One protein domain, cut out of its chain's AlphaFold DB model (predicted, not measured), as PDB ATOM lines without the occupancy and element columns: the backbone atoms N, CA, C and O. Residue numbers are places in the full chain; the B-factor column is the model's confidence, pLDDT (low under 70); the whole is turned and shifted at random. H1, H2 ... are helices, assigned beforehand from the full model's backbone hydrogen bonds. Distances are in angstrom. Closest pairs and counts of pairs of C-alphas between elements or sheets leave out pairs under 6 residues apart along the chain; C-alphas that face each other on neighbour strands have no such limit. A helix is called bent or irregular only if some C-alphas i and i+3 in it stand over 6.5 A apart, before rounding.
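This is residues 151 to 291 of the 643 residues of the protein "Flavin-containing monooxygenase" of Abscondita terminalis (UniProt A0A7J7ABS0). The long helix H5 makes one side of a drawn-out helical model; H3 and H4 pack on it, one after the other, and on their far side lie H2 and, beside H4, H1. Near the end of H5, H7 packs at a steep angle, and H6 and H7 form a helical hairpin that makes the far end of the long axis. The 141 printed residues hold seven named helices, H1 to H7 in chain order, and no named strand; the class is all helix. The whole is loose, with a radius of gyration of the C-alphas of 20.1 A, and only just elongated, spanning 66 by 33 by 25 A.

H1 is residues 151 to 161, beginning with C-alpha 151 at (60.047, -43.240, 186.926). H2, residues 169 to 189, is 30.1 A long, has a kink of 26 degrees near residue 182 and is only just irregular, with C-alphas 181 and 184 at 6.54 A. H3 is residues 196 to 207. H4, residues 210 to 224, is 20.9 A long. H5, residues 230 to 255, is the longest at 37.7 A, with a kink of 26 degrees near residue 242; its C-alpha 230 is at (66.774, -24.038, 177.016). H6 is residues 259 to 267. H7, residues 272 to 291, is 26.3 A long, with a kink of 38 degrees near residue 281; it is irregular, C-alphas 287 and 290 being 7.0 A apart. C-alpha 291 is at (44.906, -18.049, 194.991).

H1, H2 and H4 form an up and down bundle, each running against the one before it. H1 and H2 are a hairpin at a shallow tilt of 12 degrees; their closest C-alphas, of Ala 155 and Pro 170, are 5.0 A apart. H4 touches H2 at residues 169 to 175 of H2 alone, closest at the C-alphas of Phe 171 and Met 216, 5.5 A. H1 and H4 only just touch, with 3 pairs of C-alphas within 8 A, the closest those of Val 152 and Val 212, 6.8 A. H3 touches H2, closest at the C-alphas of Leu 179 and Gly 207, 5.5 A. H5 touches H4 with residues 230 to 241 alone, closest at the C-alphas of Leu 214 and Ala 237, 5.0 A, and H3 with residues 240 to 248 alone, closest at those of Gly 205 and Ala 244, 5.2 A. H2 and H5 are apart. H7 touches residues 249 to 255 of H5 alone, at a steep tilt of 61 degrees; the closest C-alphas, of Ile 254 and Gly 284, are 3.9 A apart. H6 and H7 are a hairpin, closest at the C-alphas of Ser 265 and Leu 275, 6.4 A. Each O i to N i+4 pair is within hydrogen-bond range in H1, H5 and H6, but 15 of 17 in H2, 6 of 8 in H3, 8 of 11 in H4 and 11 of 16 in H7.

The C-alphas farthest apart, of Gln 161 and Leu 268, are 66.9 A apart. The printed part has no cut and no long link. Residues 188 to 195 stand free. The mean pLDDT of the printed part is 84.0, and residues 188 to 201 are under 70.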
ATOM      1  N   MET A 151      60.428 -43.150 188.338       92.31
ATOM      2  CA  MET A 151      60.047 -43.240 186.926       92.31
ATOM      3  C   MET A 151      60.617 -42.091 186.081       92.31
ATOM      4  O   MET A 151      60.909 -42.292 184.906       92.31
ATOM      5  N   VAL A 152      60.788 -40.898 186.664       94.44
ATOM      6  CA  VAL A 152      61.306 -39.722 185.954       94.44
ATOM      7  C   VAL A 152      62.808 -39.849 185.749       94.44
ATOM      8  O   VAL A 152      63.294 -39.572 184.653       94.44
ATOM      9  N   PHE A 153      63.527 -40.354 186.753       94.75
ATOM     10  CA  PHE A 153      64.937 -40.706 186.630       94.75
ATOM     11  C   PHE A 153      65.157 -41.744 185.521       94.75
ATOM     12  O   PHE A 153      65.982 -41.527 184.636       94.75
ATOM     13  N   MET A 154      64.376 -42.831 185.516       93.50
ATOM     14  CA  MET A 154      64.464 -43.881 184.490       93.50
ATOM     15  C   MET A 154      64.138 -43.353 183.086       93.50
ATOM     16  O   MET A 154      64.861 -43.654 182.137       93.50
ATOM     17  N   ALA A 155      63.094 -42.529 182.945       93.31
ATOM     18  CA  ALA A 155      62.730 -41.914 181.670       93.31
ATOM     19  C   ALA A 155      63.845 -41.004 181.130       93.31
ATOM     20  O   ALA A 155      64.207 -41.092 179.957       93.31
ATOM     21  N   ASN A 156      64.429 -40.169 181.995       92.19
ATOM     22  CA  ASN A 156      65.540 -39.284 181.650       92.19
ATOM     23  C   ASN A 156      66.807 -40.077 181.287       92.19
ATOM     24  O   ASN A 156      67.446 -39.795 180.275       92.19
ATOM     25  N   GLN A 157      67.146 -41.110 182.062       92.81
ATOM     26  CA  GLN A 157      68.286 -41.980 181.778       92.81
ATOM     27  C   GLN A 157      68.133 -42.679 180.421       92.81
ATOM     28  O   GLN A 157      69.065 -42.657 179.618       92.81
ATOM     29  N   PHE A 158      66.954 -43.241 180.138       91.94
ATOM     30  CA  PHE A 158      66.667 -43.899 178.866       91.94
ATOM     31  C   PHE A 158      66.761 -42.928 177.683       91.94
ATOM     32  O   PHE A 158      67.394 -43.252 176.677       91.94
ATOM     33  N   ALA A 159      66.187 -41.725 177.815       90.19
ATOM     34  CA  ALA A 159      66.237 -40.695 176.778       90.19
ATOM     35  C   ALA A 159      67.672 -40.249 176.464       90.19
ATOM     36  O   ALA A 159      68.037 -40.112 175.301       90.19
ATOM     37  N   ARG A 160      68.514 -40.079 177.491       88.38
ATOM     38  CA  ARG A 160      69.925 -39.694 177.319       88.38
ATOM     39  C   ARG A 160      70.790 -40.796 176.719       88.38
ATOM     40  O   ARG A 160      71.759 -40.487 176.036       88.38
ATOM     41  N   GLN A 161      70.465 -42.060 176.981       90.31
ATOM     42  CA  GLN A 161      71.167 -43.205 176.395       90.31
ATOM     43  C   GLN A 161      70.762 -43.463 174.937       90.31
ATOM     44  O   GLN A 161      71.532 -44.066 174.198       90.31
ATOM     45  N   ASN A 162      69.580 -42.998 174.525       87.81
ATOM     46  CA  ASN A 162      69.010 -43.245 173.201       87.81
ATOM     47  C   ASN A 162      68.574 -41.928 172.520       87.81
ATOM     48  O   ASN A 162      67.393 -41.780 172.192       87.81
ATOM     49  N   PRO A 163      69.486 -40.959 172.307       78.50
ATOM     50  CA  PRO A 163      69.131 -39.622 171.823       78.50
ATOM     51  C   PRO A 163      68.456 -39.633 170.441       78.50
ATOM     52  O   PRO A 163      67.577 -38.811 170.196       78.50
ATOM     53  N   ASP A 164      68.796 -40.598 169.581       76.44
ATOM     54  CA  ASP A 164      68.271 -40.681 168.210       76.44
ATOM     55  C   ASP A 164      66.894 -41.364 168.107       76.44
ATOM     56  O   ASP A 164      66.195 -41.200 167.110       76.44
ATOM     57  N   THR A 165      66.490 -42.154 169.113       71.94
ATOM     58  CA  THR A 165      65.302 -43.033 169.021       71.94
ATOM     59  C   THR A 165      64.284 -42.846 170.140       71.94
ATOM     60  O   THR A 165      63.102 -43.117 169.930       71.94
ATOM     61  N   ALA A 166      64.687 -42.375 171.322       74.69
ATOM     62  CA  ALA A 166      63.766 -42.232 172.448       74.69
ATOM     63  C   ALA A 166      62.765 -41.084 172.253       74.69
ATOM     64  O   ALA A 166      61.588 -41.231 172.600       74.69
ATOM     65  N   GLY A 167      63.227 -39.946 171.718       80.44
ATOM     66  CA  GLY A 167      62.421 -38.740 171.525       80.44
ATOM     67  C   GLY A 167      61.545 -38.406 172.741       80.44
ATOM     68  O   GLY A 167      62.007 -38.345 173.881       80.44
ATOM     69  N   ILE A 168      60.244 -38.229 172.501       88.44
ATOM     70  CA  ILE A 168      59.246 -37.853 173.517       88.44
ATOM     71  C   ILE A 168      58.684 -39.044 174.324       88.44
ATOM     72  O   ILE A 168      58.098 -38.861 175.393       88.44
ATOM     73  N   VAL A 169      58.851 -40.274 173.824       90.88
ATOM     74  CA  VAL A 169      58.135 -41.480 174.282       90.88
ATOM     75  C   VAL A 169      58.304 -41.788 175.778       90.88
ATOM     76  O   VAL A 169      57.279 -41.964 176.446       90.88
ATOM     77  N   PRO A 170      59.521 -41.836 176.364       92.38
ATOM     78  CA  PRO A 170      59.671 -42.199 177.776       92.38
ATOM     79  C   PRO A 170      58.987 -41.195 178.719       92.38
ATOM     80  O   PRO A 170      58.448 -41.584 179.756       92.38
ATOM     81  N   PHE A 171      58.934 -39.915 178.342       92.81
ATOM     82  CA  PHE A 171      58.266 -38.876 179.127       92.81
ATOM     83  C   PHE A 171      56.742 -38.926 178.986       92.81
ATOM     84  O   PHE A 171      56.043 -38.695 179.970       92.81
ATOM     85  N   VAL A 172      56.217 -39.306 177.814       92.12
ATOM     86  CA  VAL A 172      54.778 -39.577 177.633       92.12
ATOM     87  C   VAL A 172      54.342 -40.760 178.492       92.12
ATOM     88  O   VAL A 172      53.320 -40.672 179.169       92.12
ATOM     89  N   LEU A 173      55.125 -41.842 178.531       92.25
ATOM     90  CA  LEU A 173      54.830 -42.991 179.393       92.25
ATOM     91  C   LEU A 173      54.824 -42.593 180.873       92.25
ATOM     92  O   LEU A 173      53.879 -42.926 181.589       92.25
ATOM     93  N   ALA A 174      55.820 -41.821 181.319       92.44
ATOM     94  CA  ALA A 174      55.836 -41.281 182.676       92.44
ATOM     95  C   ALA A 174      54.593 -40.413 182.953       92.44
ATOM     96  O   ALA A 174      53.927 -40.600 183.971       92.44
ATOM     97  N   ALA A 175      54.227 -39.511 182.035       92.19
ATOM     98  CA  ALA A 175      53.041 -38.663 182.157       92.19
ATOM     99  C   ALA A 175      51.745 -39.483 182.271       92.19
ATOM    100  O   ALA A 175      50.926 -39.206 183.147       92.19
ATOM    101  N   VAL A 176      51.576 -40.525 181.452       92.38
ATOM    102  CA  VAL A 176      50.417 -41.431 181.513       92.38
ATOM    103  C   VAL A 176      50.342 -42.138 182.864       92.38
ATOM    104  O   VAL A 176      49.270 -42.183 183.463       92.38
ATOM    105  N   VAL A 177      51.464 -42.635 183.392       91.25
ATOM    106  CA  VAL A 177      51.497 -43.273 184.718       91.25
ATOM    107  C   VAL A 177      51.103 -42.283 185.816       91.25
ATOM    108  O   VAL A 177      50.280 -42.619 186.670       91.25
ATOM    109  N   TYR A 178      51.614 -41.047 185.774       91.25
ATOM    110  CA  TYR A 178      51.191 -40.001 186.709       91.25
ATOM    111  C   TYR A 178      49.690 -39.720 186.616       91.25
ATOM    112  O   TYR A 178      49.037 -39.640 187.653       91.25
ATOM    113  N   LEU A 179      49.125 -39.652 185.407       90.12
ATOM    114  CA  LEU A 179      47.691 -39.437 185.201       90.12
ATOM    115  C   LEU A 179      46.837 -40.604 185.715       90.12
ATOM    116  O   LEU A 179      45.815 -40.363 186.357       90.12
ATOM    117  N   ILE A 180      47.264 -41.851 185.499       89.25
ATOM    118  CA  ILE A 180      46.584 -43.048 186.023       89.25
ATOM    119  C   ILE A 180      46.525 -43.014 187.554       89.25
ATOM    120  O   ILE A 180      45.525 -43.420 188.137       89.25
ATOM    121  N   VAL A 181      47.566 -42.498 188.212       85.88
ATOM    122  CA  VAL A 181      47.587 -42.343 189.672       85.88
ATOM    123  C   VAL A 181      46.774 -41.123 190.120       85.88
ATOM    124  O   VAL A 181      46.010 -41.206 191.083       85.88
ATOM    125  N   SER A 182      46.910 -39.981 189.442       82.75
ATOM    126  CA  SER A 182      46.352 -38.712 189.913       82.75
ATOM    127  C   SER A 182      44.866 -38.533 189.600       82.75
ATOM    128  O   SER A 182      44.134 -37.988 190.422       82.75
ATOM    129  N   VAL A 183      44.396 -38.975 188.430       81.81
ATOM    130  CA  VAL A 183      43.014 -38.731 187.976       81.81
ATOM    131  C   VAL A 183      41.980 -39.446 188.855       81.81
ATOM    132  O   VAL A 183      41.047 -38.775 189.300       81.81
ATOM    133  N   PRO A 184      42.111 -40.742 189.202       81.00
ATOM    134  CA  PRO A 184      41.129 -41.412 190.058       81.00
ATOM    135  C   PRO A 184      41.024 -40.782 191.450       81.00
ATOM    136  O   PRO A 184      39.924 -40.606 191.972       81.00
ATOM    137  N   VAL A 185      42.160 -40.390 192.033       76.38
ATOM    138  CA  VAL A 185      42.211 -39.721 193.341       76.38
ATOM    139  C   VAL A 185      41.583 -38.322 193.258       76.38
ATOM    140  O   VAL A 185      40.825 -37.939 194.150       76.38
ATOM    141  N   ALA A 186      41.811 -37.585 192.166       73.62
ATOM    142  CA  ALA A 186      41.165 -36.295 191.918       73.62
ATOM    143  C   ALA A 186      39.642 -36.426 191.740       73.62
ATOM    144  O   ALA A 186      38.890 -35.630 192.301       73.62
ATOM    145  N   LEU A 187      39.170 -37.444 191.014       72.69
ATOM    146  CA  LEU A 187      37.741 -37.721 190.831       72.69
ATOM    147  C   LEU A 187      37.067 -38.140 192.144       72.69
ATOM    148  O   LEU A 187      35.967 -37.680 192.447       72.69
ATOM    149  N   LEU A 188      37.736 -38.965 192.956       69.44
ATOM    150  CA  LEU A 188      37.242 -39.375 194.271       69.44
ATOM    151  C   LEU A 188      37.081 -38.177 195.217       69.44
ATOM    152  O   LEU A 188      36.066 -38.075 195.904       69.44
ATOM    153  N   ALA A 189      38.038 -37.246 195.204       64.44
ATOM    154  CA  ALA A 189      37.964 -36.008 195.980       64.44
ATOM    155  C   ALA A 189      36.821 -35.077 195.532       64.44
ATOM    156  O   ALA A 189      36.386 -34.222 196.301       64.44
ATOM    157  N   ARG A 190      36.336 -35.236 194.293       65.31
ATOM    158  CA  ARG A 190      35.386 -34.337 193.622       65.31
ATOM    159  C   ARG A 190      34.004 -34.959 193.370       65.31
ATOM    160  O   ARG A 190      33.279 -34.438 192.530       65.31
ATOM    161  N   ARG A 191      33.592 -36.012 194.100       53.53
ATOM    162  CA  ARG A 191      32.266 -36.691 194.001       53.53
ATOM    163  C   ARG A 191      31.014 -35.796 194.230       53.53
ATOM    164  O   ARG A 191      29.940 -36.318 194.496       53.53
ATOM    165  N   LEU A 192      31.125 -34.471 194.121       44.75
ATOM    166  CA  LEU A 192      30.073 -33.481 194.370       44.75
ATOM    167  C   LEU A 192      29.878 -32.441 193.243       44.75
ATOM    168  O   LEU A 192      29.138 -31.490 193.465       44.75
ATOM    169  N   ASP A 193      30.495 -32.566 192.057       50.56
ATOM    170  CA  ASP A 193      30.366 -31.517 191.022       50.56
ATOM    171  C   ASP A 193      30.045 -32.068 189.613       50.56
ATOM    172  O   ASP A 193      30.767 -32.898 189.059       50.56
ATOM    173  N   SER A 194      28.943 -31.600 189.013       44.91
ATOM    174  CA  SER A 194      28.265 -32.207 187.848       44.91
ATOM    175  C   SER A 194      28.805 -31.798 186.464       44.91
ATOM    176  O   SER A 194      28.181 -32.073 185.440       44.91
ATOM    177  N   ARG A 195      29.977 -31.149 186.375       52.47
ATOM    178  CA  ARG A 195      30.503 -30.564 185.116       52.47
ATOM    179  C   ARG A 195      31.813 -31.199 184.630       52.47
ATOM    180  O   ARG A 195      32.823 -30.523 184.455       52.47
ATOM    181  N   MET A 196      31.788 -32.502 184.354       51.62
ATOM    182  CA  MET A 196      32.983 -33.333 184.118       51.62
ATOM    183  C   MET A 196      33.833 -33.048 182.858       51.62
ATOM    184  O   MET A 196      35.007 -33.414 182.838       51.62
ATOM    185  N   ARG A 197      33.312 -32.404 181.801       49.22
ATOM    186  CA  ARG A 197      34.033 -32.314 180.505       49.22
ATOM    187  C   ARG A 197      35.162 -31.274 180.470       49.22
ATOM    188  O   ARG A 197      36.243 -31.580 179.983       49.22
ATOM    189  N   ALA A 198      34.952 -30.078 181.026       51.22
ATOM    190  CA  ALA A 198      36.009 -29.061 181.144       51.22
ATOM    191  C   ALA A 198      37.064 -29.438 182.203       51.22
ATOM    192  O   ALA A 198      38.219 -29.030 182.115       51.22
ATOM    193  N   ILE A 199      36.666 -30.266 183.175       60.84
ATOM    194  CA  ILE A 199      37.534 -30.778 184.236       60.84
ATOM    195  C   ILE A 199      38.624 -31.677 183.632       60.84
ATOM    196  O   ILE A 199      39.784 -31.517 183.976       60.84
ATOM    197  N   ALA A 200      38.311 -32.537 182.657       60.50
ATOM    198  CA  ALA A 200      39.283 -33.488 182.106       60.50
ATOM    199  C   ALA A 200      40.551 -32.836 181.507       60.50
ATOM    200  O   ALA A 200      41.657 -33.274 181.811       60.50
ATOM    201  N   VAL A 201      40.422 -31.772 180.703       63.47
ATOM    202  CA  VAL A 201      41.579 -31.104 180.060       63.47
ATOM    203  C   VAL A 201      42.464 -30.395 181.091       63.47
ATOM    204  O   VAL A 201      43.690 -30.484 181.042       63.47
ATOM    205  N   VAL A 202      41.841 -29.731 182.064       70.69
ATOM    206  CA  VAL A 202      42.543 -29.034 183.148       70.69
ATOM    207  C   VAL A 202      43.222 -30.028 184.097       70.69
ATOM    208  O   VAL A 202      44.342 -29.789 184.545       70.69
ATOM    209  N   GLU A 203      42.586 -31.169 184.371       74.00
ATOM    210  CA  GLU A 203      43.168 -32.236 185.191       74.00
ATOM    211  C   GLU A 203      44.358 -32.918 184.506       74.00
ATOM    212  O   GLU A 203      45.293 -33.307 185.198       74.00
ATOM    213  N   VAL A 204      44.393 -32.996 183.170       75.50
ATOM    214  CA  VAL A 204      45.592 -33.457 182.448       75.50
ATOM    215  C   VAL A 204      46.752 -32.481 182.649       75.50
ATOM    216  O   VAL A 204      47.830 -32.893 183.076       75.50
ATOM    217  N   GLY A 205      46.524 -31.183 182.420       76.44
ATOM    218  CA  GLY A 205      47.565 -30.160 182.576       76.44
ATOM    219  C   GLY A 205      48.082 -30.020 184.012       76.44
ATOM    220  O   GLY A 205      49.257 -29.744 184.228       76.44
ATOM    221  N   ARG A 206      47.225 -30.266 185.008       81.06
ATOM    222  CA  ARG A 206      47.619 -30.282 186.423       81.06
ATOM    223  C   ARG A 206      48.189 -31.626 186.861       81.06
ATOM    224  O   ARG A 206      48.897 -31.654 187.862       81.06
ATOM    225  N   GLY A 207      47.833 -32.728 186.203       84.00
ATOM    226  CA  GLY A 207      48.114 -34.104 186.624       84.00
ATOM    227  C   GLY A 207      49.545 -34.568 186.358       84.00
ATOM    228  O   GLY A 207      50.069 -35.379 187.119       84.00
ATOM    229  N   VAL A 208      50.197 -34.009 185.340       90.75
ATOM    230  CA  VAL A 208      51.589 -34.321 184.989       90.75
ATOM    231  C   VAL A 208      52.555 -33.447 185.808       90.75
ATOM    232  O   VAL A 208      52.322 -32.242 185.924       90.75
ATOM    233  N   PRO A 209      53.644 -33.994 186.385       93.62
ATOM    234  CA  PRO A 209      54.636 -33.183 187.087       93.62
ATOM    235  C   PRO A 209      55.318 -32.178 186.156       93.62
ATOM    236  O   PRO A 209      55.685 -32.522 185.032       93.62
ATOM    237  N   ALA A 210      55.581 -30.968 186.657       92.56
ATOM    238  CA  ALA A 210      56.244 -29.913 185.888       92.56
ATOM    239  C   ALA A 210      57.598 -30.369 185.312       92.56
ATOM    240  O   ALA A 210      57.915 -30.056 184.168       92.56
ATOM    241  N   LEU A 211      58.359 -31.175 186.065       94.31
ATOM    242  CA  LEU A 211      59.632 -31.743 185.613       94.31
ATOM    243  C   LEU A 211      59.468 -32.678 184.401       94.31
ATOM    244  O   LEU A 211      60.286 -32.651 183.485       94.31
ATOM    245  N   VAL A 212      58.387 -33.467 184.353       94.81
ATOM    246  CA  VAL A 212      58.083 -34.347 183.213       94.81
ATOM    247  C   VAL A 212      57.694 -33.524 181.990       94.81
ATOM    248  O   VAL A 212      58.195 -33.798 180.905       94.81
ATOM    249  N   VAL A 213      56.858 -32.490 182.155       94.00
ATOM    250  CA  VAL A 213      56.501 -31.573 181.055       94.00
ATOM    251  C   VAL A 213      57.750 -30.878 180.509       94.00
ATOM    252  O   VAL A 213      57.914 -30.753 179.298       94.00
ATOM    253  N   LEU A 214      58.662 -30.479 181.392       94.19
ATOM    254  CA  LEU A 214      59.909 -29.813 181.041       94.19
ATOM    255  C   LEU A 214      60.839 -30.719 180.224       94.19
ATOM    256  O   LEU A 214      61.327 -30.302 179.174       94.19
ATOM    257  N   TYR A 215      61.000 -31.982 180.622       94.06
ATOM    258  CA  TYR A 215      61.721 -32.961 179.806       94.06
ATOM    259  C   TYR A 215      61.006 -33.308 178.501       94.06
ATOM    260  O   TYR A 215      61.660 -33.461 177.475       94.06
ATOM    261  N   MET A 216      59.677 -33.385 178.510       92.62
ATOM    262  CA  MET A 216      58.886 -33.667 177.315       92.62
ATOM    263  C   MET A 216      59.047 -32.568 176.258       92.62
ATOM    264  O   MET A 216      59.187 -32.868 175.078       92.62
ATOM    265  N   VAL A 217      59.077 -31.301 176.673       93.06
ATOM    266  CA  VAL A 217      59.323 -30.166 175.774       93.06
ATOM    267  C   VAL A 217      60.774 -30.167 175.289       93.06
ATOM    268  O   VAL A 217      61.007 -30.064 174.088       93.06
ATOM    269  N   TYR A 218      61.738 -30.336 176.196       92.19
ATOM    270  CA  TYR A 218      63.164 -30.255 175.872       92.19
ATOM    271  C   TYR A 218      63.665 -31.414 174.993       92.19
ATOM    272  O   TYR A 218      64.327 -31.179 173.989       92.19
ATOM    273  N   PHE A 219      63.336 -32.662 175.337       89.56
ATOM    274  CA  PHE A 219      63.768 -33.848 174.583       89.56
ATOM    275  C   PHE A 219      62.783 -34.263 173.484       89.56
ATOM    276  O   PHE A 219      63.168 -34.950 172.541       89.56
ATOM    277  N   GLY A 220      61.509 -33.876 173.591       88.25
ATOM    278  CA  GLY A 220      60.465 -34.330 172.673       88.25
ATOM    279  C   GLY A 220      60.254 -33.448 171.449       88.25
ATOM    280  O   GLY A 220      60.109 -33.983 170.354       88.25
ATOM    281  N   LEU A 221      60.250 -32.117 171.593       88.00
ATOM    282  CA  LEU A 221      60.048 -31.209 170.453       88.00
ATOM    283  C   LEU A 221      61.108 -31.336 169.343       88.00
ATOM    284  O   LEU A 221      60.714 -31.279 168.172       88.00
ATOM    285  N   PRO A 222      62.398 -31.596 169.647       87.62
ATOM    286  CA  PRO A 222      63.396 -31.862 168.614       87.62
ATOM    287  C   PRO A 222      63.019 -33.011 167.669       87.62
ATOM    288  O   PRO A 222      63.314 -32.930 166.479       87.62
ATOM    289  N   ALA A 223      62.293 -34.032 168.147       83.19
ATOM    290  CA  ALA A 223      61.829 -35.151 167.316       83.19
ATOM    291  C   ALA A 223      60.811 -34.729 166.237       83.19
ATOM    292  O   ALA A 223      60.607 -35.450 165.264       83.19
ATOM    293  N   PHE A 224      60.191 -33.556 166.390       86.25
ATOM    294  CA  PHE A 224      59.281 -32.948 165.415       86.25
ATOM    295  C   PHE A 224      59.945 -31.821 164.605       86.25
ATOM    296  O   PHE A 224      59.257 -31.069 163.919       86.25
ATOM    297  N   GLY A 225      61.272 -31.666 164.697       84.75
ATOM    298  CA  GLY A 225      62.021 -30.599 164.025       84.75
ATOM    299  C   GLY A 225      61.918 -29.226 164.701       84.75
ATOM    300  O   GLY A 225      62.375 -28.233 164.138       84.75
ATOM    301  N   LEU A 226      61.338 -29.148 165.903       88.19
ATOM    302  CA  LEU A 226      61.215 -27.912 166.674       88.19
ATOM    303  C   LEU A 226      62.332 -27.837 167.720       88.19
ATOM    304  O   LEU A 226      62.238 -28.417 168.800       88.19
ATOM    305  N   LEU A 227      63.396 -27.108 167.390       89.81
ATOM    306  CA  LEU A 227      64.515 -26.858 168.295       89.81
ATOM    307  C   LEU A 227      64.263 -25.568 169.077       89.81
ATOM    308  O   LEU A 227      64.223 -24.482 168.501       89.81
ATOM    309  N   LEU A 228      64.089 -25.692 170.391       91.50
ATOM    310  CA  LEU A 228      63.957 -24.556 171.296       91.50
ATOM    311  C   LEU A 228      65.238 -24.383 172.109       91.50
ATOM    312  O   LEU A 228      65.822 -25.359 172.575       91.50
ATOM    313  N   GLU A 229      65.634 -23.133 172.338       94.81
ATOM    314  CA  GLU A 229      66.650 -22.810 173.340       94.81
ATOM    315  C   GLU A 229      66.163 -23.219 174.745       94.81
ATOM    316  O   GLU A 229      64.959 -23.180 175.022       94.81
ATOM    317  N   ASN A 230      67.081 -23.565 175.657       94.12
ATOM    318  CA  ASN A 230      66.774 -24.038 177.016       94.12
ATOM    319  C   ASN A 230      65.750 -23.139 177.734       94.12
ATOM    320  O   ASN A 230      64.808 -23.638 178.354       94.12
ATOM    321  N   PHE A 231      65.906 -21.813 177.625       94.88
ATOM    322  CA  PHE A 231      64.973 -20.849 178.211       94.88
ATOM    323  C   PHE A 231      63.568 -20.957 177.601       94.88
ATOM    324  O   PHE A 231      62.585 -21.038 178.335       94.88
ATOM    325  N   ALA A 232      63.461 -21.012 176.271       95.12
ATOM    326  CA  ALA A 232      62.184 -21.136 175.569       95.12
ATOM    327  C   ALA A 232      61.489 -22.477 175.869       95.12
ATOM    328  O   ALA A 232      60.268 -22.516 176.056       95.12
ATOM    329  N   ALA A 233      62.257 -23.564 175.986       94.00
ATOM    330  CA  ALA A 233      61.750 -24.870 176.395       94.00
ATOM    331  C   ALA A 233      61.182 -24.836 177.826       94.00
ATOM    332  O   ALA A 233      60.040 -25.246 178.052       94.00
ATOM    333  N   ALA A 234      61.931 -24.278 178.786       95.25
ATOM    334  CA  ALA A 234      61.462 -24.119 180.163       95.25
ATOM    335  C   ALA A 234      60.220 -23.220 180.250       95.25
ATOM    336  O   ALA A 234      59.239 -23.589 180.898       95.25
ATOM    337  N   ALA A 235      60.230 -22.070 179.569       95.00
ATOM    338  CA  ALA A 235      59.107 -21.140 179.550       95.00
ATOM    339  C   ALA A 235      57.839 -21.805 178.999       95.00
ATOM    340  O   ALA A 235      56.773 -21.672 179.596       95.00
ATOM    341  N   THR A 236      57.951 -22.582 177.918       93.81
ATOM    342  CA  THR A 236      56.820 -23.308 177.318       93.81
ATOM    343  C   THR A 236      56.252 -24.357 178.280       93.81
ATOM    344  O   THR A 236      55.045 -24.388 178.528       93.81
ATOM    345  N   ALA A 237      57.117 -25.178 178.882       92.69
ATOM    346  CA  ALA A 237      56.712 -26.230 179.812       92.69
ATOM    347  C   ALA A 237      56.039 -25.683 181.083       92.69
ATOM    348  O   ALA A 237      54.983 -26.164 181.513       92.69
ATOM    349  N   LEU A 238      56.638 -24.651 181.681       92.62
ATOM    350  CA  LEU A 238      56.095 -24.011 182.875       92.62
ATOM    351  C   LEU A 238      54.806 -23.252 182.552       92.62
ATOM    352  O   LEU A 238      53.852 -23.360 183.317       92.62
ATOM    353  N   THR A 239      54.712 -22.579 181.400       93.12
ATOM    354  CA  THR A 239      53.479 -21.896 180.964       93.12
ATOM    355  C   THR A 239      52.314 -22.870 180.841       93.12
ATOM    356  O   THR A 239      51.229 -22.575 181.336       93.12
ATOM    357  N   PHE A 240      52.533 -24.049 180.252       90.31
ATOM    358  CA  PHE A 240      51.502 -25.085 180.160       90.31
ATOM    359  C   PHE A 240      50.979 -25.494 181.546       90.31
ATOM    360  O   PHE A 240      49.770 -25.534 181.781       90.31
ATOM    361  N   THR A 241      51.895 -25.719 182.490       87.75
ATOM    362  CA  THR A 241      51.548 -26.087 183.870       87.75
ATOM    363  C   THR A 241      50.781 -24.953 184.561       87.75
ATOM    364  O   THR A 241      49.705 -25.166 185.121       87.75
ATOM    365  N   VAL A 242      51.290 -23.721 184.481       90.81
ATOM    366  CA  VAL A 242      50.699 -22.534 185.117       90.81
ATOM    367  C   VAL A 242      49.323 -22.209 184.540       90.81
ATOM    368  O   VAL A 242      48.424 -21.868 185.306       90.81
ATOM    369  N   ALA A 243      49.120 -22.362 183.229       90.12
ATOM    370  CA  ALA A 243      47.830 -22.149 182.574       90.12
ATOM    371  C   ALA A 243      46.747 -23.104 183.101       90.12
ATOM    372  O   ALA A 243      45.607 -22.694 183.332       90.12
ATOM    373  N   ALA A 244      47.101 -24.368 183.351       87.38
ATOM    374  CA  ALA A 244      46.163 -25.345 183.891       87.38
ATOM    375  C   ALA A 244      45.756 -25.009 185.338       87.38
ATOM    376  O   ALA A 244      44.572 -25.063 185.681       87.38
ATOM    377  N   TYR A 245      46.707 -24.604 186.190       85.69
ATOM    378  CA  TYR A 245      46.393 -24.173 187.557       85.69
ATOM    379  C   TYR A 245      45.602 -22.860 187.587       85.69
ATOM    380  O   TYR A 245      44.591 -22.784 188.287       85.69
ATOM    381  N   SER A 246      45.999 -21.847 186.813       90.44
ATOM    382  CA  SER A 246      45.324 -20.545 186.805       90.44
ATOM    383  C   SER A 246      43.885 -20.643 186.295       90.44
ATOM    384  O   SER A 246      42.994 -20.031 186.885       90.44
ATOM    385  N   SER A 247      43.627 -21.475 185.278       88.00
ATOM    386  CA  SER A 247      42.279 -21.740 184.765       88.00
ATOM    387  C   SER A 247      41.350 -22.306 185.845       88.00
ATOM    388  O   SER A 247      40.248 -21.789 186.044       88.00
ATOM    389  N   GLU A 248      41.804 -23.308 186.608       83.69
ATOM    390  CA  GLU A 248      41.014 -23.883 187.706       83.69
ATOM    391  C   GLU A 248      40.756 -22.865 188.823       83.69
ATOM    392  O   GLU A 248      39.664 -22.823 189.388       83.69
ATOM    393  N   MET A 249      41.748 -22.032 189.138       85.50
ATOM    394  CA  MET A 249      41.655 -21.044 190.214       85.50
ATOM    395  C   MET A 249      40.684 -19.916 189.854       85.50
ATOM    396  O   MET A 249      39.853 -19.550 190.682       85.50
ATOM    397  N   ILE A 250      40.716 -19.443 188.604       87.81
ATOM    398  CA  ILE A 250      39.748 -18.474 188.071       87.81
ATOM    399  C   ILE A 250      38.342 -19.083 188.036       87.81
ATOM    400  O   ILE A 250      37.378 -18.455 188.478       87.81
ATOM    401  N   ARG A 251      38.208 -20.337 187.576       85.44
ATOM    402  CA  ARG A 251      36.927 -21.058 187.579       85.44
ATOM    403  C   ARG A 251      36.356 -21.177 188.994       85.44
ATOM    404  O   ARG A 251      35.167 -20.928 189.188       85.44
ATOM    405  N   ALA A 252      37.186 -21.540 189.972       77.25
ATOM    406  CA  ALA A 252      36.787 -21.664 191.371       77.25
ATOM    407  C   ALA A 252      36.366 -20.313 191.969       77.25
ATOM    408  O   ALA A 252      35.344 -20.244 192.651       77.25
ATOM    409  N   GLY A 253      37.084 -19.227 191.665       81.62
ATOM    410  CA  GLY A 253      36.686 -17.890 192.100       81.62
ATOM    411  C   GLY A 253      35.353 -17.444 191.495       81.62
ATOM    412  O   GLY A 253      34.474 -16.990 192.224       81.62
ATOM    413  N   ILE A 254      35.119 -17.676 190.202       86.19
ATOM    414  CA  ILE A 254      33.812 -17.425 189.564       86.19
ATOM    415  C   ILE A 254      32.699 -18.259 190.218       86.19
ATOM    416  O   ILE A 254      31.603 -17.755 190.464       86.19
ATOM    417  N   ALA A 255      32.972 -19.527 190.533       81.12
ATOM    418  CA  ALA A 255      32.010 -20.411 191.188       81.12
ATOM    419  C   ALA A 255      31.705 -20.009 192.643       81.12
ATOM    420  O   ALA A 255      30.620 -20.320 193.129       81.12
ATOM    421  N   SER A 256      32.624 -19.305 193.313       79.62
ATOM    422  CA  SER A 256      32.454 -18.841 194.699       79.62
ATOM    423  C   SER A 256      31.461 -17.684 194.861       79.62
ATOM    424  O   SER A 256      31.038 -17.406 195.981       79.62
ATOM    425  N   VAL A 257      31.080 -17.008 193.769       84.38
ATOM    426  CA  VAL A 257      30.113 -15.902 193.823       84.38
ATOM    427  C   VAL A 257      28.735 -16.444 194.245       84.38
ATOM    428  O   VAL A 257      28.233 -17.363 193.582       84.38
ATOM    429  N   PRO A 258      28.102 -15.890 195.303       81.50
ATOM    430  CA  PRO A 258      26.832 -16.388 195.828       81.50
ATOM    431  C   PRO A 258      25.735 -16.483 194.764       81.50
ATOM    432  O   PRO A 258      25.576 -15.590 193.929       81.50
ATOM    433  N   ARG A 259      24.927 -17.551 194.822       77.25
ATOM    434  CA  ARG A 259      23.822 -17.773 193.870       77.25
ATOM    435  C   ARG A 259      22.770 -16.662 193.923       77.25
ATOM    436  O   ARG A 259      22.293 -16.265 192.864       77.25
ATOM    437  N   GLY A 260      22.538 -16.076 195.100       78.06
ATOM    438  CA  GLY A 260      21.626 -14.943 195.285       78.06
ATOM    439  C   GLY A 260      21.949 -13.728 194.406       78.06
ATOM    440  O   GLY A 260      21.039 -13.030 193.981       78.06
ATOM    441  N   GLN A 261      23.217 -13.513 194.023       82.25
ATOM    442  CA  GLN A 261      23.576 -12.456 193.064       82.25
ATOM    443  C   GLN A 261      22.987 -12.723 191.673       82.25
ATOM    444  O   GLN A 261      22.580 -11.796 190.971       82.25
ATOM    445  N   ARG A 262      22.912 -13.999 191.270       80.75
ATOM    446  CA  ARG A 262      22.297 -14.402 189.999       80.75
ATOM    447  C   ARG A 262      20.787 -14.270 190.059       80.75
ATOM    448  O   ARG A 262      20.204 -13.714 189.138       80.75
ATOM    449  N   GLU A 263      20.194 -14.734 191.150       80.88
ATOM    450  CA  GLU A 263      18.751 -14.667 191.390       80.88
ATOM    451  C   GLU A 263      18.268 -13.208 191.445       80.88
ATOM    452  O   GLU A 263      17.311 -12.857 190.762       80.88
ATOM    453  N   ALA A 264      18.990 -12.327 192.145       77.94
ATOM    454  CA  ALA A 264      18.694 -10.894 192.194       77.94
ATOM    455  C   ALA A 264      18.795 -10.234 190.810       77.94
ATOM    456  O   ALA A 264      17.912  -9.485 190.404       77.94
ATOM    457  N   SER A 265      19.843 -10.548 190.047       85.50
ATOM    458  CA  SER A 265      20.009 -10.027 188.684       85.50
ATOM    459  C   SER A 265      18.900 -10.496 187.738       85.50
ATOM    460  O   SER A 265      18.436  -9.720 186.908       85.50
ATOM    461  N   GLN A 266      18.475 -11.758 187.863       78.44
ATOM    462  CA  GLN A 266      17.364 -12.324 187.097       78.44
ATOM    463  C   GLN A 266      16.036 -11.659 187.471       78.44
ATOM    464  O   GLN A 266      15.258 -11.329 186.580       78.44
ATOM    465  N   ALA A 267      15.805 -11.395 188.760       76.56
ATOM    466  CA  ALA A 267      14.631 -10.659 189.229       76.56
ATOM    467  C   ALA A 267      14.590  -9.215 188.695       76.56
ATOM    468  O   ALA A 267      13.514  -8.692 188.420       76.56
ATOM    469  N   LEU A 268      15.757  -8.594 188.489       81.06
ATOM    470  CA  LEU A 268      15.904  -7.277 187.858       81.06
ATOM    471  C   LEU A 268      15.853  -7.316 186.317       81.06
ATOM    472  O   LEU A 268      15.978  -6.274 185.680       81.06
ATOM    473  N   GLY A 269      15.692  -8.495 185.703       86.25
ATOM    474  CA  GLY A 269      15.623  -8.649 184.248       86.25
ATOM    475  C   GLY A 269      16.951  -8.417 183.517       86.25
ATOM    476  O   GLY A 269      16.945  -8.108 182.327       86.25
ATOM    477  N   LEU A 270      18.098  -8.543 184.200       89.00
ATOM    478  CA  LEU A 270      19.408  -8.371 183.571       89.00
ATOM    479  C   LEU A 270      19.724  -9.521 182.602       89.00
ATOM    480  O   LEU A 270      19.571 -10.698 182.930       89.00
ATOM    481  N   GLU A 271      20.253  -9.176 181.427       91.62
ATOM    482  CA  GLU A 271      20.735 -10.152 180.446       91.62
ATOM    483  C   GLU A 271      21.882 -11.007 181.035       91.62
ATOM    484  O   GLU A 271      22.766 -10.455 181.706       91.62
ATOM    485  N   PRO A 272      21.954 -12.325 180.746       86.12
ATOM    486  CA  PRO A 272      23.035 -13.201 181.207       86.12
ATOM    487  C   PRO A 272      24.451 -12.667 180.958       86.12
ATOM    488  O   PRO A 272      25.323 -12.813 181.814       86.12
ATOM    489  N   THR A 273      24.679 -12.007 179.820       91.38
ATOM    490  CA  THR A 273      25.968 -11.397 179.468       91.38
ATOM    491  C   THR A 273      26.327 -10.260 180.425       91.38
ATOM    492  O   THR A 273      27.456 -10.176 180.908       91.38
ATOM    493  N   THR A 274      25.348  -9.421 180.765       90.44
ATOM    494  CA  THR A 274      25.510  -8.306 181.703       90.44
ATOM    495  C   THR A 274      25.722  -8.813 183.127       90.44
ATOM    496  O   THR A 274      26.649  -8.363 183.802       90.44
ATOM    497  N   LEU A 275      24.937  -9.805 183.560       90.31
ATOM    498  CA  LEU A 275      25.136 -10.500 184.834       90.31
ATOM    499  C   LEU A 275      26.549 -11.083 184.931       90.31
ATOM    500  O   LEU A 275      27.227 -10.908 185.945       90.31
ATOM    501  N   PHE A 276      27.031 -11.738 183.877       91.25
ATOM    502  CA  PHE A 276      28.352 -12.343 183.911       91.25
ATOM    503  C   PHE A 276      29.448 -11.278 183.928       91.25
ATOM    504  O   PHE A 276      30.273 -11.285 184.836       91.25
ATOM    505  N   LEU A 277      29.447 -10.337 182.982       92.38
ATOM    506  CA  LEU A 277      30.536  -9.373 182.816       92.38
ATOM    507  C   LEU A 277      30.582  -8.299 183.906       92.38
ATOM    508  O   LEU A 277      31.673  -7.877 184.284       92.38
ATOM    509  N   ARG A 278      29.428  -7.838 184.406       89.06
ATOM    510  CA  ARG A 278      29.370  -6.712 185.355       89.06
ATOM    511  C   ARG A 278      29.246  -7.137 186.812       89.06
ATOM    512  O   ARG A 278      29.650  -6.372 187.681       89.06
ATOM    513  N   ILE A 279      28.722  -8.331 187.093       88.44
ATOM    514  CA  ILE A 279      28.447  -8.774 188.469       88.44
ATOM    515  C   ILE A 279      29.341  -9.955 188.839       88.44
ATOM    516  O   ILE A 279      30.153  -9.840 189.756       88.44
ATOM    517  N   ILE A 280      29.240 -11.075 188.119       91.25
ATOM    518  CA  ILE A 280      29.935 -12.313 188.498       91.25
ATOM    519  C   ILE A 280      31.438 -12.219 188.242       91.25
ATOM    520  O   ILE A 280      32.224 -12.528 189.132       91.25
ATOM    521  N   LEU A 281      31.857 -11.818 187.041       91.38
ATOM    522  CA  LEU A 281      33.259 -11.843 186.629       91.38
ATOM    523  C   LEU A 281      34.137 -10.932 187.505       91.38
ATOM    524  O   LEU A 281      35.146 -11.428 188.000       91.38
ATOM    525  N   PRO A 282      33.780  -9.664 187.802       88.00
ATOM    526  CA  PRO A 282      34.611  -8.816 188.658       88.00
ATOM    527  C   PRO A 282      34.746  -9.365 190.085       88.00
ATOM    528  O   PRO A 282      35.837  -9.340 190.660       88.00
ATOM    529  N   GLN A 283      33.661  -9.908 190.649       89.00
ATOM    530  CA  GLN A 283      33.664 -10.520 191.982       89.00
ATOM    531  C   GLN A 283      34.470 -11.822 192.008       89.00
ATOM    532  O   GLN A 283      35.303 -12.012 192.892       89.00
ATOM    533  N   GLY A 284      34.271 -12.686 191.011       87.38
ATOM    534  CA  GLY A 284      34.977 -13.955 190.868       87.38
ATOM    535  C   GLY A 284      36.471 -13.782 190.595       87.38
ATOM    536  O   GLY A 284      37.298 -14.509 191.144       87.38
ATOM    537  N   MET A 285      36.850 -12.774 189.807       88.06
ATOM    538  CA  MET A 285      38.255 -12.411 189.617       88.06
ATOM    539  C   MET A 285      38.866 -11.908 190.922       88.06
ATOM    540  O   MET A 285      39.942 -12.365 191.301       88.06
ATOM    541  N   ARG A 286      38.161 -11.039 191.662       83.62
ATOM    542  CA  ARG A 286      38.622 -10.555 192.972       83.62
ATOM    543  C   ARG A 286      38.793 -11.694 193.980       83.62
ATOM    544  O   ARG A 286      39.784 -11.699 194.706       83.62
ATOM    545  N   SER A 287      37.882 -12.668 194.012       78.94
ATOM    546  CA  SER A 287      38.003 -13.836 194.895       78.94
ATOM    547  C   SER A 287      39.113 -14.805 194.468       78.94
ATOM    548  O   SER A 287      39.642 -15.526 195.312       78.94
ATOM    549  N   SER A 288      39.533 -14.774 193.196       85.12
ATOM    550  CA  SER A 288      40.653 -15.573 192.673       85.12
ATOM    551  C   SER A 288      42.035 -14.998 193.009       85.12
ATOM    552  O   SER A 288      43.008 -15.752 193.010       85.12
ATOM    553  N   ILE A 289      42.154 -13.692 193.303       84.69
ATOM    554  CA  ILE A 289      43.448 -13.009 193.530       84.69
ATOM    555  C   ILE A 289      44.328 -13.722 194.570       84.69
ATOM    556  O   ILE A 289      45.484 -13.996 194.249       84.69
ATOM    557  N   PRO A 290      43.846 -14.071 195.785       80.62
ATOM    558  CA  PRO A 290      44.701 -14.703 196.792       80.62
ATOM    559  C   PRO A 290      45.288 -16.029 196.307       80.62
ATOM    560  O   PRO A 290      46.453 -16.334 196.553       80.62
ATOM    561  N   ALA A 291      44.481 -16.797 195.576       83.00
ATOM    562  CA  ALA A 291      44.906 -18.049 194.991       83.00
ATOM    563  C   ALA A 291      45.969 -17.778 193.906       83.00
ATOM    564  O   ALA A 291      47.060 -18.339 193.973       83.00
TER     565      ALA A 291